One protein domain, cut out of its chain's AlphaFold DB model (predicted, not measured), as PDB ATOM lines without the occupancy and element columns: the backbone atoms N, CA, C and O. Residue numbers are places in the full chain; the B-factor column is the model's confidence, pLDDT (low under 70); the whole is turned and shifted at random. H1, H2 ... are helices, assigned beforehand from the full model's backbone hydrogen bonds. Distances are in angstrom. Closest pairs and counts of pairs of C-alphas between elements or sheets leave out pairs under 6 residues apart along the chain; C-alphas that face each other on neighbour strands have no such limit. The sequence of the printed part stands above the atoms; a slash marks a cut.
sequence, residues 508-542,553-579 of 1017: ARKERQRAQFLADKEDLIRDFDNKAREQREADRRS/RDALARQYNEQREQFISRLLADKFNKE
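AT A GLANCE: This is residues 508 to 542 and 553 to 579 of the 1017 residues of the protein "MRG domain-containing protein" of Pseudocercospora eumusae (UniProt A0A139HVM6). Two long, straight helices, H1 and then H2, run side by side in opposite directions as a loosely paired rod, coming closest midway. Both ends of the longer H1 stick out, at residues 508 to 513 and at residues 537 to 542, of which 537 to 541 belong to H1, as do residues 553 to 559 of H2. The printed part has 62 residues with two named helices and no named strand, class all helix. It is loose, with a radius of gyration of the C-alphas of 15.3 A and spans of 50 by 20 by 14 A.

IN THESE COORDINATES: H1, residues 508 to 541, begins at C-alpha 508 (-71.201, -45.580, -35.920) and is 49.1 A long from first to last C-alpha. H2, residues 553 to 579, is 38.6 A long and ends at C-alpha 579 (-57.336, -37.187, -29.704).

HOW THE PARTS SIT: H1 and H2 are close but not clearly touching; their closest C-alphas, of Ile 525 and Ile 568, are 7.7 A apart. They run opposite ways at a shallow tilt of 22 degrees. Every O i to N i+4 pair is within hydrogen-bond range in H2, and 28 of 30 in H1.

THE WHOLE: The C-alphas of Ala 508 and Ser 542 are the two farthest apart, at 50.9 A. Residues 543 to 552 are cut out, and C-alphas 542 and 553 are 14.4 A apart across the cut. The mean pLDDT of the printed part is 82.8, and no printed residue is under 70.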
ATOM      1  N   ALA A 508     -71.792 -44.240 -35.949       81.44
ATOM      2  CA  ALA A 508     -71.201 -45.580 -35.920       81.44
ATOM      3  C   ALA A 508     -69.684 -45.570 -36.205       81.44
ATOM      4  O   ALA A 508     -68.932 -46.359 -35.630       81.44
ATOM      5  N   ARG A 509     -69.195 -44.654 -37.056       81.25
ATOM      6  CA  ARG A 509     -67.749 -44.432 -37.262       81.25
ATOM      7  C   ARG A 509     -67.082 -43.848 -36.013       81.25
ATOM      8  O   ARG A 509     -66.023 -44.337 -35.627       81.25
ATOM      9  N   LYS A 510     -67.706 -42.866 -35.352       80.19
ATOM     10  CA  LYS A 510     -67.220 -42.285 -34.085       80.19
ATOM     11  C   LYS A 510     -67.209 -43.306 -32.941       80.19
ATOM     12  O   LYS A 510     -66.271 -43.321 -32.149       80.19
ATOM     13  N   GLU A 511     -68.197 -44.194 -32.875       79.75
ATOM     14  CA  GLU A 511     -68.247 -45.293 -31.904       79.75
ATOM     15  C   GLU A 511     -67.156 -46.340 -32.158       79.75
ATOM     16  O   GLU A 511     -66.469 -46.732 -31.216       79.75
ATOM     17  N   ARG A 512     -66.911 -46.727 -33.420       86.25
ATOM     18  CA  ARG A 512     -65.782 -47.609 -33.780       86.25
ATOM     19  C   ARG A 512     -64.428 -46.988 -33.428       86.25
ATOM     20  O   ARG A 512     -63.609 -47.661 -32.813       86.25
ATOM     21  N   GLN A 513     -64.223 -45.705 -33.735       82.06
ATOM     22  CA  GLN A 513     -63.008 -44.969 -33.354       82.06
ATOM     23  C   GLN A 513     -62.835 -44.902 -31.828       82.06
ATOM     24  O   GLN A 513     -61.737 -45.112 -31.321       82.06
ATOM     25  N   ARG A 514     -63.922 -44.687 -31.076       81.44
ATOM     26  CA  ARG A 514     -63.904 -44.717 -29.606       81.44
ATOM     27  C   ARG A 514     -63.582 -46.107 -29.048       81.44
ATOM     28  O   ARG A 514     -62.881 -46.191 -28.046       81.44
ATOM     29  N   ALA A 515     -64.082 -47.177 -29.665       84.56
ATOM     30  CA  ALA A 515     -63.766 -48.548 -29.266       84.56
ATOM     31  C   ALA A 515     -62.287 -48.887 -29.528       84.56
ATOM     32  O   ALA A 515     -61.628 -49.435 -28.648       84.56
ATOM     33  N   GLN A 516     -61.752 -48.483 -30.686       85.88
ATOM     34  CA  GLN A 516     -60.328 -48.613 -31.021       85.88
ATOM     35  C   GLN A 516     -59.444 -47.850 -30.021       85.88
ATOM     36  O   GLN A 516     -58.555 -48.446 -29.428       85.88
ATOM     37  N   PHE A 517     -59.764 -46.587 -29.715       80.06
ATOM     38  CA  PHE A 517     -59.053 -45.801 -28.698       80.06
ATOM     39  C   PHE A 517     -59.018 -46.466 -27.309       80.06
ATOM     40  O   PHE A 517     -58.015 -46.366 -26.596       80.06
ATOM     41  N   LEU A 518     -60.109 -47.127 -26.903       82.12
ATOM     42  CA  LEU A 518     -60.170 -47.840 -25.625       82.12
ATOM     43  C   LEU A 518     -59.287 -49.097 -25.638       82.12
ATOM     44  O   LEU A 518     -58.519 -49.275 -24.696       82.12
ATOM     45  N   ALA A 519     -59.298 -49.886 -26.717       86.12
ATOM     46  CA  ALA A 519     -58.377 -51.014 -26.889       86.12
ATOM     47  C   ALA A 519     -56.905 -50.551 -26.894       86.12
ATOM     48  O   ALA A 519     -56.118 -50.983 -26.053       86.12
ATOM     49  N   ASP A 520     -56.564 -49.550 -27.716       80.94
ATOM     50  CA  ASP A 520     -55.225 -48.945 -27.793       80.94
ATOM     51  C   ASP A 520     -54.757 -48.343 -26.452       80.94
ATOM     52  O   ASP A 520     -53.576 -48.032 -26.266       80.94
ATOM     53  N   LYS A 521     -55.681 -48.045 -25.530       81.62
ATOM     54  CA  LYS A 521     -55.383 -47.597 -24.164       81.62
ATOM     55  C   LYS A 521     -55.157 -48.787 -23.229       81.62
ATOM     56  O   LYS A 521     -54.235 -48.726 -22.422       81.62
ATOM     57  N   GLU A 522     -55.978 -49.826 -23.315       81.38
ATOM     58  CA  GLU A 522     -55.877 -51.024 -22.478       81.38
ATOM     59  C   GLU A 522     -54.603 -51.825 -22.782       81.38
ATOM     60  O   GLU A 522     -53.865 -52.151 -21.851       81.38
ATOM     61  N   ASP A 523     -54.262 -52.027 -24.057       85.88
ATOM     62  CA  ASP A 523     -53.018 -52.703 -24.447       85.88
ATOM     63  C   ASP A 523     -51.770 -51.900 -24.042       85.88
ATOM     64  O   ASP A 523     -50.817 -52.459 -23.502       85.88
ATOM     65  N   LEU A 524     -51.790 -50.569 -24.164       78.69
ATOM     66  CA  LEU A 524     -50.646 -49.739 -23.767       78.69
ATOM     67  C   LEU A 524     -50.461 -49.652 -22.233       78.69
ATOM     68  O   LEU A 524     -49.344 -49.450 -21.752       78.69
ATOM     69  N   ILE A 525     -51.530 -49.842 -21.447       80.56
ATOM     70  CA  ILE A 525     -51.441 -50.048 -19.987       80.56
ATOM     71  C   ILE A 525     -50.871 -51.441 -19.683       80.56
ATOM     72  O   ILE A 525     -50.004 -51.582 -18.818       80.56
ATOM     73  N   ARG A 526     -51.321 -52.466 -20.414       84.88
ATOM     74  CA  ARG A 526     -50.865 -53.853 -20.277       84.88
ATOM     75  C   ARG A 526     -49.373 -54.002 -20.573       84.88
ATOM     76  O   ARG A 526     -48.682 -54.673 -19.811       84.88
ATOM     77  N   ASP A 527     -48.858 -53.333 -21.602       84.12
ATOM     78  CA  ASP A 527     -47.425 -53.291 -21.914       84.12
ATOM     79  C   ASP A 527     -46.604 -52.640 -20.797       84.12
ATOM     80  O   ASP A 527     -45.538 -53.144 -20.431       84.12
ATOM     81  N   PHE A 528     -47.115 -51.564 -20.188       82.81
ATOM     82  CA  PHE A 528     -46.462 -50.961 -19.030       82.81
ATOM     83  C   PHE A 528     -46.435 -51.916 -17.828       82.81
ATOM     84  O   PHE A 528     -45.386 -52.101 -17.211       82.81
ATOM     85  N   ASP A 529     -47.553 -52.574 -17.510       83.50
ATOM     86  CA  ASP A 529     -47.630 -53.504 -16.375       83.50
ATOM     87  C   ASP A 529     -46.862 -54.819 -16.611       83.50
ATOM     88  O   ASP A 529     -46.378 -55.431 -15.650       83.50
ATOM     89  N   ASN A 530     -46.672 -55.224 -17.871       87.06
ATOM     90  CA  ASN A 530     -45.732 -56.274 -18.270       87.06
ATOM     91  C   ASN A 530     -44.283 -55.836 -18.008       87.06
ATOM     92  O   ASN A 530     -43.549 -56.539 -17.314       87.06
ATOM     93  N   LYS A 531     -43.882 -54.645 -18.463       84.56
ATOM     94  CA  LYS A 531     -42.526 -54.113 -18.248       84.56
ATOM     95  C   LYS A 531     -42.214 -53.878 -16.765       84.56
ATOM     96  O   LYS A 531     -41.137 -54.220 -16.283       84.56
ATOM     97  N   ALA A 532     -43.192 -53.402 -15.997       82.00
ATOM     98  CA  ALA A 532     -43.097 -53.285 -14.544       82.00
ATOM     99  C   ALA A 532     -43.052 -54.655 -13.835       82.00
ATOM    100  O   ALA A 532     -42.592 -54.745 -12.695       82.00
ATOM    101  N   ARG A 533     -43.541 -55.740 -14.454       85.62
ATOM    102  CA  ARG A 533     -43.397 -57.122 -13.951       85.62
ATOM    103  C   ARG A 533     -41.999 -57.664 -14.225       85.62
ATOM    104  O   ARG A 533     -41.369 -58.154 -13.292       85.62
ATOM    105  N   GLU A 534     -41.502 -57.490 -15.447       87.06
ATOM    106  CA  GLU A 534     -40.132 -57.828 -15.842       87.06
ATOM    107  C   GLU A 534     -39.104 -57.127 -14.941       87.06
ATOM    108  O   GLU A 534     -38.210 -57.776 -14.403       87.06
ATOM    109  N   GLN A 535     -39.287 -55.833 -14.655       83.38
ATOM    110  CA  GLN A 535     -38.431 -55.093 -13.723       83.38
ATOM    111  C   GLN A 535     -38.459 -55.683 -12.302       83.38
ATOM    112  O   GLN A 535     -37.405 -55.941 -11.719       83.38
ATOM    113  N   ARG A 536     -39.646 -56.005 -11.766       83.12
ATOM    114  CA  ARG A 536     -39.789 -56.706 -10.471       83.12
ATOM    115  C   ARG A 536     -39.211 -58.122 -10.480       83.12
ATOM    116  O   ARG A 536     -38.980 -58.687  -9.413       83.12
ATOM    117  N   GLU A 537     -39.012 -58.737 -11.639       83.62
ATOM    118  CA  GLU A 537     -38.270 -59.992 -11.770       83.62
ATOM    119  C   GLU A 537     -36.765 -59.760 -11.864       83.62
ATOM    120  O   GLU A 537     -36.026 -60.489 -11.216       83.62
ATOM    121  N   ALA A 538     -36.296 -58.728 -12.564       86.62
ATOM    122  CA  ALA A 538     -34.885 -58.352 -12.608       86.62
ATOM    123  C   ALA A 538     -34.348 -57.931 -11.223       86.62
ATOM    124  O   ALA A 538     -33.280 -58.385 -10.812       86.62
ATOM    125  N   ASP A 539     -35.108 -57.151 -10.447       83.44
ATOM    126  CA  ASP A 539     -34.742 -56.787  -9.069       83.44
ATOM    127  C   ASP A 539     -34.742 -58.002  -8.112       83.44
ATOM    128  O   ASP A 539     -33.944 -58.052  -7.174       83.44
ATOM    129  N   ARG A 540     -35.576 -59.024  -8.375       83.81
ATOM    130  CA  ARG A 540     -35.532 -60.319  -7.663       83.81
ATOM    131  C   ARG A 540     -34.335 -61.178  -8.093       83.81
ATOM    132  O   ARG A 540     -33.611 -61.672  -7.239       83.81
ATOM    133  N   ARG A 541     -34.088 -61.323  -9.401       85.69
ATOM    134  CA  ARG A 541     -32.978 -62.119  -9.970       85.69
ATOM    135  C   ARG A 541     -31.594 -61.533  -9.650       85.69
ATOM    136  O   ARG A 541     -30.619 -62.273  -9.638       85.69
ATOM    137  N   SER A 542     -31.493 -60.228  -9.392       84.38
ATOM    138  CA  SER A 542     -30.228 -59.538  -9.086       84.38
ATOM    139  C   SER A 542     -29.819 -59.555  -7.603       84.38
ATOM    140  O   SER A 542     -28.754 -59.031  -7.269       84.38
ATOM    141  N   ARG A 553     -36.759 -50.829   1.133       84.56
ATOM    142  CA  ARG A 553     -37.688 -51.559   0.253       84.56
ATOM    143  C   ARG A 553     -39.045 -50.859   0.137       84.56
ATOM    144  O   ARG A 553     -39.523 -50.680  -0.982       84.56
ATOM    145  N   ASP A 554     -39.614 -50.392   1.246       83.00
ATOM    146  CA  ASP A 554     -40.876 -49.642   1.251       83.00
ATOM    147  C   ASP A 554     -40.752 -48.287   0.534       83.00
ATOM    148  O   ASP A 554     -41.664 -47.876  -0.184       83.00
ATOM    149  N   ALA A 555     -39.623 -47.586   0.700       85.81
ATOM    150  CA  ALA A 555     -39.355 -46.327   0.004       85.81
ATOM    151  C   ALA A 555     -39.179 -46.532  -1.512       85.81
ATOM    152  O   ALA A 555     -39.745 -45.782  -2.306       85.81
ATOM    153  N   LEU A 556     -38.458 -47.580  -1.920       84.75
ATOM    154  CA  LEU A 556     -38.265 -47.927  -3.327       84.75
ATOM    155  C   LEU A 556     -39.583 -48.360  -3.995       84.75
ATOM    156  O   LEU A 556     -39.850 -47.983  -5.133       84.75
ATOM    157  N   ALA A 557     -40.441 -49.095  -3.279       84.38
ATOM    158  CA  ALA A 557     -41.774 -49.459  -3.759       84.38
ATOM    159  C   ALA A 557     -42.667 -48.227  -3.997       84.38
ATOM    160  O   ALA A 557     -43.386 -48.177  -4.995       84.38
ATOM    161  N   ARG A 558     -42.583 -47.203  -3.132       85.25
ATOM    162  CA  ARG A 558     -43.268 -45.914  -3.344       85.25
ATOM    163  C   ARG A 558     -42.737 -45.198  -4.581       85.25
ATOM    164  O   ARG A 558     -43.534 -44.865  -5.447       85.25
ATOM    165  N   GLN A 559     -41.416 -45.080  -4.733       84.75
ATOM    166  CA  GLN A 559     -40.811 -44.458  -5.918       84.75
ATOM    167  C   GLN A 559     -41.195 -45.165  -7.230       84.75
ATOM    168  O   GLN A 559     -41.446 -44.494  -8.228       84.75
ATOM    169  N   TYR A 560     -41.296 -46.499  -7.250       82.50
ATOM    170  CA  TYR A 560     -41.772 -47.219  -8.440       82.50
ATOM    171  C   TYR A 560     -43.270 -47.014  -8.714       82.50
ATOM    172  O   TYR A 560     -43.657 -46.912  -9.880       82.50
ATOM    173  N   ASN A 561     -44.108 -46.888  -7.681       84.12
ATOM    174  CA  ASN A 561     -45.519 -46.529  -7.855       84.12
ATOM    175  C   ASN A 561     -45.676 -45.081  -8.355       84.12
ATOM    176  O   ASN A 561     -46.403 -44.849  -9.317       84.12
ATOM    177  N   GLU A 562     -44.935 -44.131  -7.784       85.69
ATOM    178  CA  GLU A 562     -44.897 -42.726  -8.211       85.69
ATOM    179  C   GLU A 562     -44.444 -42.599  -9.677       85.69
ATOM    180  O   GLU A 562     -45.082 -41.903 -10.464       85.69
ATOM    181  N   GLN A 563     -43.397 -43.326 -10.089       82.81
ATOM    182  CA  GLN A 563     -42.947 -43.365 -11.488       82.81
ATOM    183  C   GLN A 563     -43.991 -43.996 -12.426       82.81
ATOM    184  O   GLN A 563     -44.184 -43.505 -13.541       82.81
ATOM    185  N   ARG A 564     -44.706 -45.042 -11.982       82.06
ATOM    186  CA  ARG A 564     -45.829 -45.639 -12.726       82.06
ATOM    187  C   ARG A 564     -46.970 -44.640 -12.915       82.06
ATOM    188  O   ARG A 564     -47.460 -44.485 -14.030       82.06
ATOM    189  N   GLU A 565     -47.370 -43.939 -11.860       83.31
ATOM    190  CA  GLU A 565     -48.442 -42.940 -11.910       83.31
ATOM    191  C   GLU A 565     -48.058 -41.728 -12.770       83.31
ATOM    192  O   GLU A 565     -48.848 -41.308 -13.615       83.31
ATOM    193  N   GLN A 566     -46.824 -41.226 -12.657       85.25
ATOM    194  CA  GLN A 566     -46.305 -40.151 -13.510       85.25
ATOM    195  C   GLN A 566     -46.259 -40.555 -14.992       85.25
ATOM    196  O   GLN A 566     -46.680 -39.775 -15.851       85.25
ATOM    197  N   PHE A 567     -45.802 -41.773 -15.308       82.06
ATOM    198  CA  PHE A 567     -45.773 -42.270 -16.686       82.06
ATOM    199  C   PHE A 567     -47.185 -42.423 -17.265       82.06
ATOM    200  O   PHE A 567     -47.453 -41.920 -18.356       82.06
ATOM    201  N   ILE A 568     -48.106 -43.049 -16.522       80.69
ATOM    202  CA  ILE A 568     -49.509 -43.215 -16.934       80.69
ATOM    203  C   ILE A 568     -50.196 -41.852 -17.097       80.69
ATOM    204  O   ILE A 568     -50.909 -41.646 -18.078       80.69
ATOM    205  N   SER A 569     -49.947 -40.897 -16.194       81.88
ATOM    206  CA  SER A 569     -50.488 -39.534 -16.273       81.88
ATOM    207  C   SER A 569     -49.990 -38.794 -17.518       81.88
ATOM    208  O   SER A 569     -50.793 -38.238 -18.270       81.88
ATOM    209  N   ARG A 570     -48.678 -38.830 -17.793       85.25
ATOM    210  CA  ARG A 570     -48.088 -38.235 -19.003       85.25
ATOM    211  C   ARG A 570     -48.659 -38.862 -20.275       85.25
ATOM    212  O   ARG A 570     -49.060 -38.141 -21.179       85.25
ATOM    213  N   LEU A 571     -48.731 -40.188 -20.327       80.38
ATOM    214  CA  LEU A 571     -49.272 -40.953 -21.450       80.38
ATOM    215  C   LEU A 571     -50.754 -40.635 -21.699       80.38
ATOM    216  O   LEU A 571     -51.170 -40.478 -22.849       80.38
ATOM    217  N   LEU A 572     -51.547 -40.494 -20.633       80.12
ATOM    218  CA  LEU A 572     -52.952 -40.100 -20.711       80.12
ATOM    219  C   LEU A 572     -53.109 -38.657 -21.214       80.12
ATOM    220  O   LEU A 572     -53.981 -38.406 -22.044       80.12
ATOM    221  N   ALA A 573     -52.249 -37.734 -20.773       81.62
ATOM    222  CA  ALA A 573     -52.209 -36.361 -21.274       81.62
ATOM    223  C   ALA A 573     -51.776 -36.299 -22.752       81.62
ATOM    224  O   ALA A 573     -52.424 -35.625 -23.550       81.62
ATOM    225  N   ASP A 574     -50.748 -37.054 -23.150       81.12
ATOM    226  CA  ASP A 574     -50.284 -37.147 -24.539       81.12
ATOM    227  C   ASP A 574     -51.361 -37.732 -25.468       81.12
ATOM    228  O   ASP A 574     -51.492 -37.272 -26.603       81.12
ATOM    229  N   LYS A 575     -52.156 -38.710 -25.008       74.38
ATOM    230  CA  LYS A 575     -53.330 -39.207 -25.748       74.38
ATOM    231  C   LYS A 575     -54.456 -38.171 -25.797       74.38
ATOM    232  O   LYS A 575     -54.949 -37.864 -26.880       74.38
ATOM    233  N   PHE A 576     -54.816 -37.557 -24.666       79.12
ATOM    234  CA  PHE A 576     -55.841 -36.507 -24.618       79.12
ATOM    235  C   PHE A 576     -55.517 -35.350 -25.578       79.12
ATOM    236  O   PHE A 576     -56.359 -34.976 -26.389       79.12
ATOM    237  N   ASN A 577     -54.276 -34.859 -25.577       81.81
ATOM    238  CA  ASN A 577     -53.826 -33.763 -26.439       81.81
ATOM    239  C   ASN A 577     -53.835 -34.105 -27.943       81.81
ATOM    240  O   ASN A 577     -53.947 -33.200 -28.769       81.81
ATOM    241  N   LYS A 578     -53.717 -35.387 -28.318       79.19
ATOM    242  CA  LYS A 578     -53.757 -35.848 -29.722       79.19
ATOM    243  C   LYS A 578     -55.178 -36.117 -30.219       79.19
ATOM    244  O   LYS A 578     -55.463 -35.937 -31.405       79.19
ATOM    245  N   GLU A 579     -56.056 -36.574 -29.330       72.88
ATOM    246  CA  GLU A 579     -57.336 -37.187 -29.704       72.88
ATOM    247  C   GLU A 579     -58.562 -36.353 -29.301       72.88
ATOM    248  O   GLU A 579     -59.633 -36.516 -29.891       72.88
TER     249      GLU A 579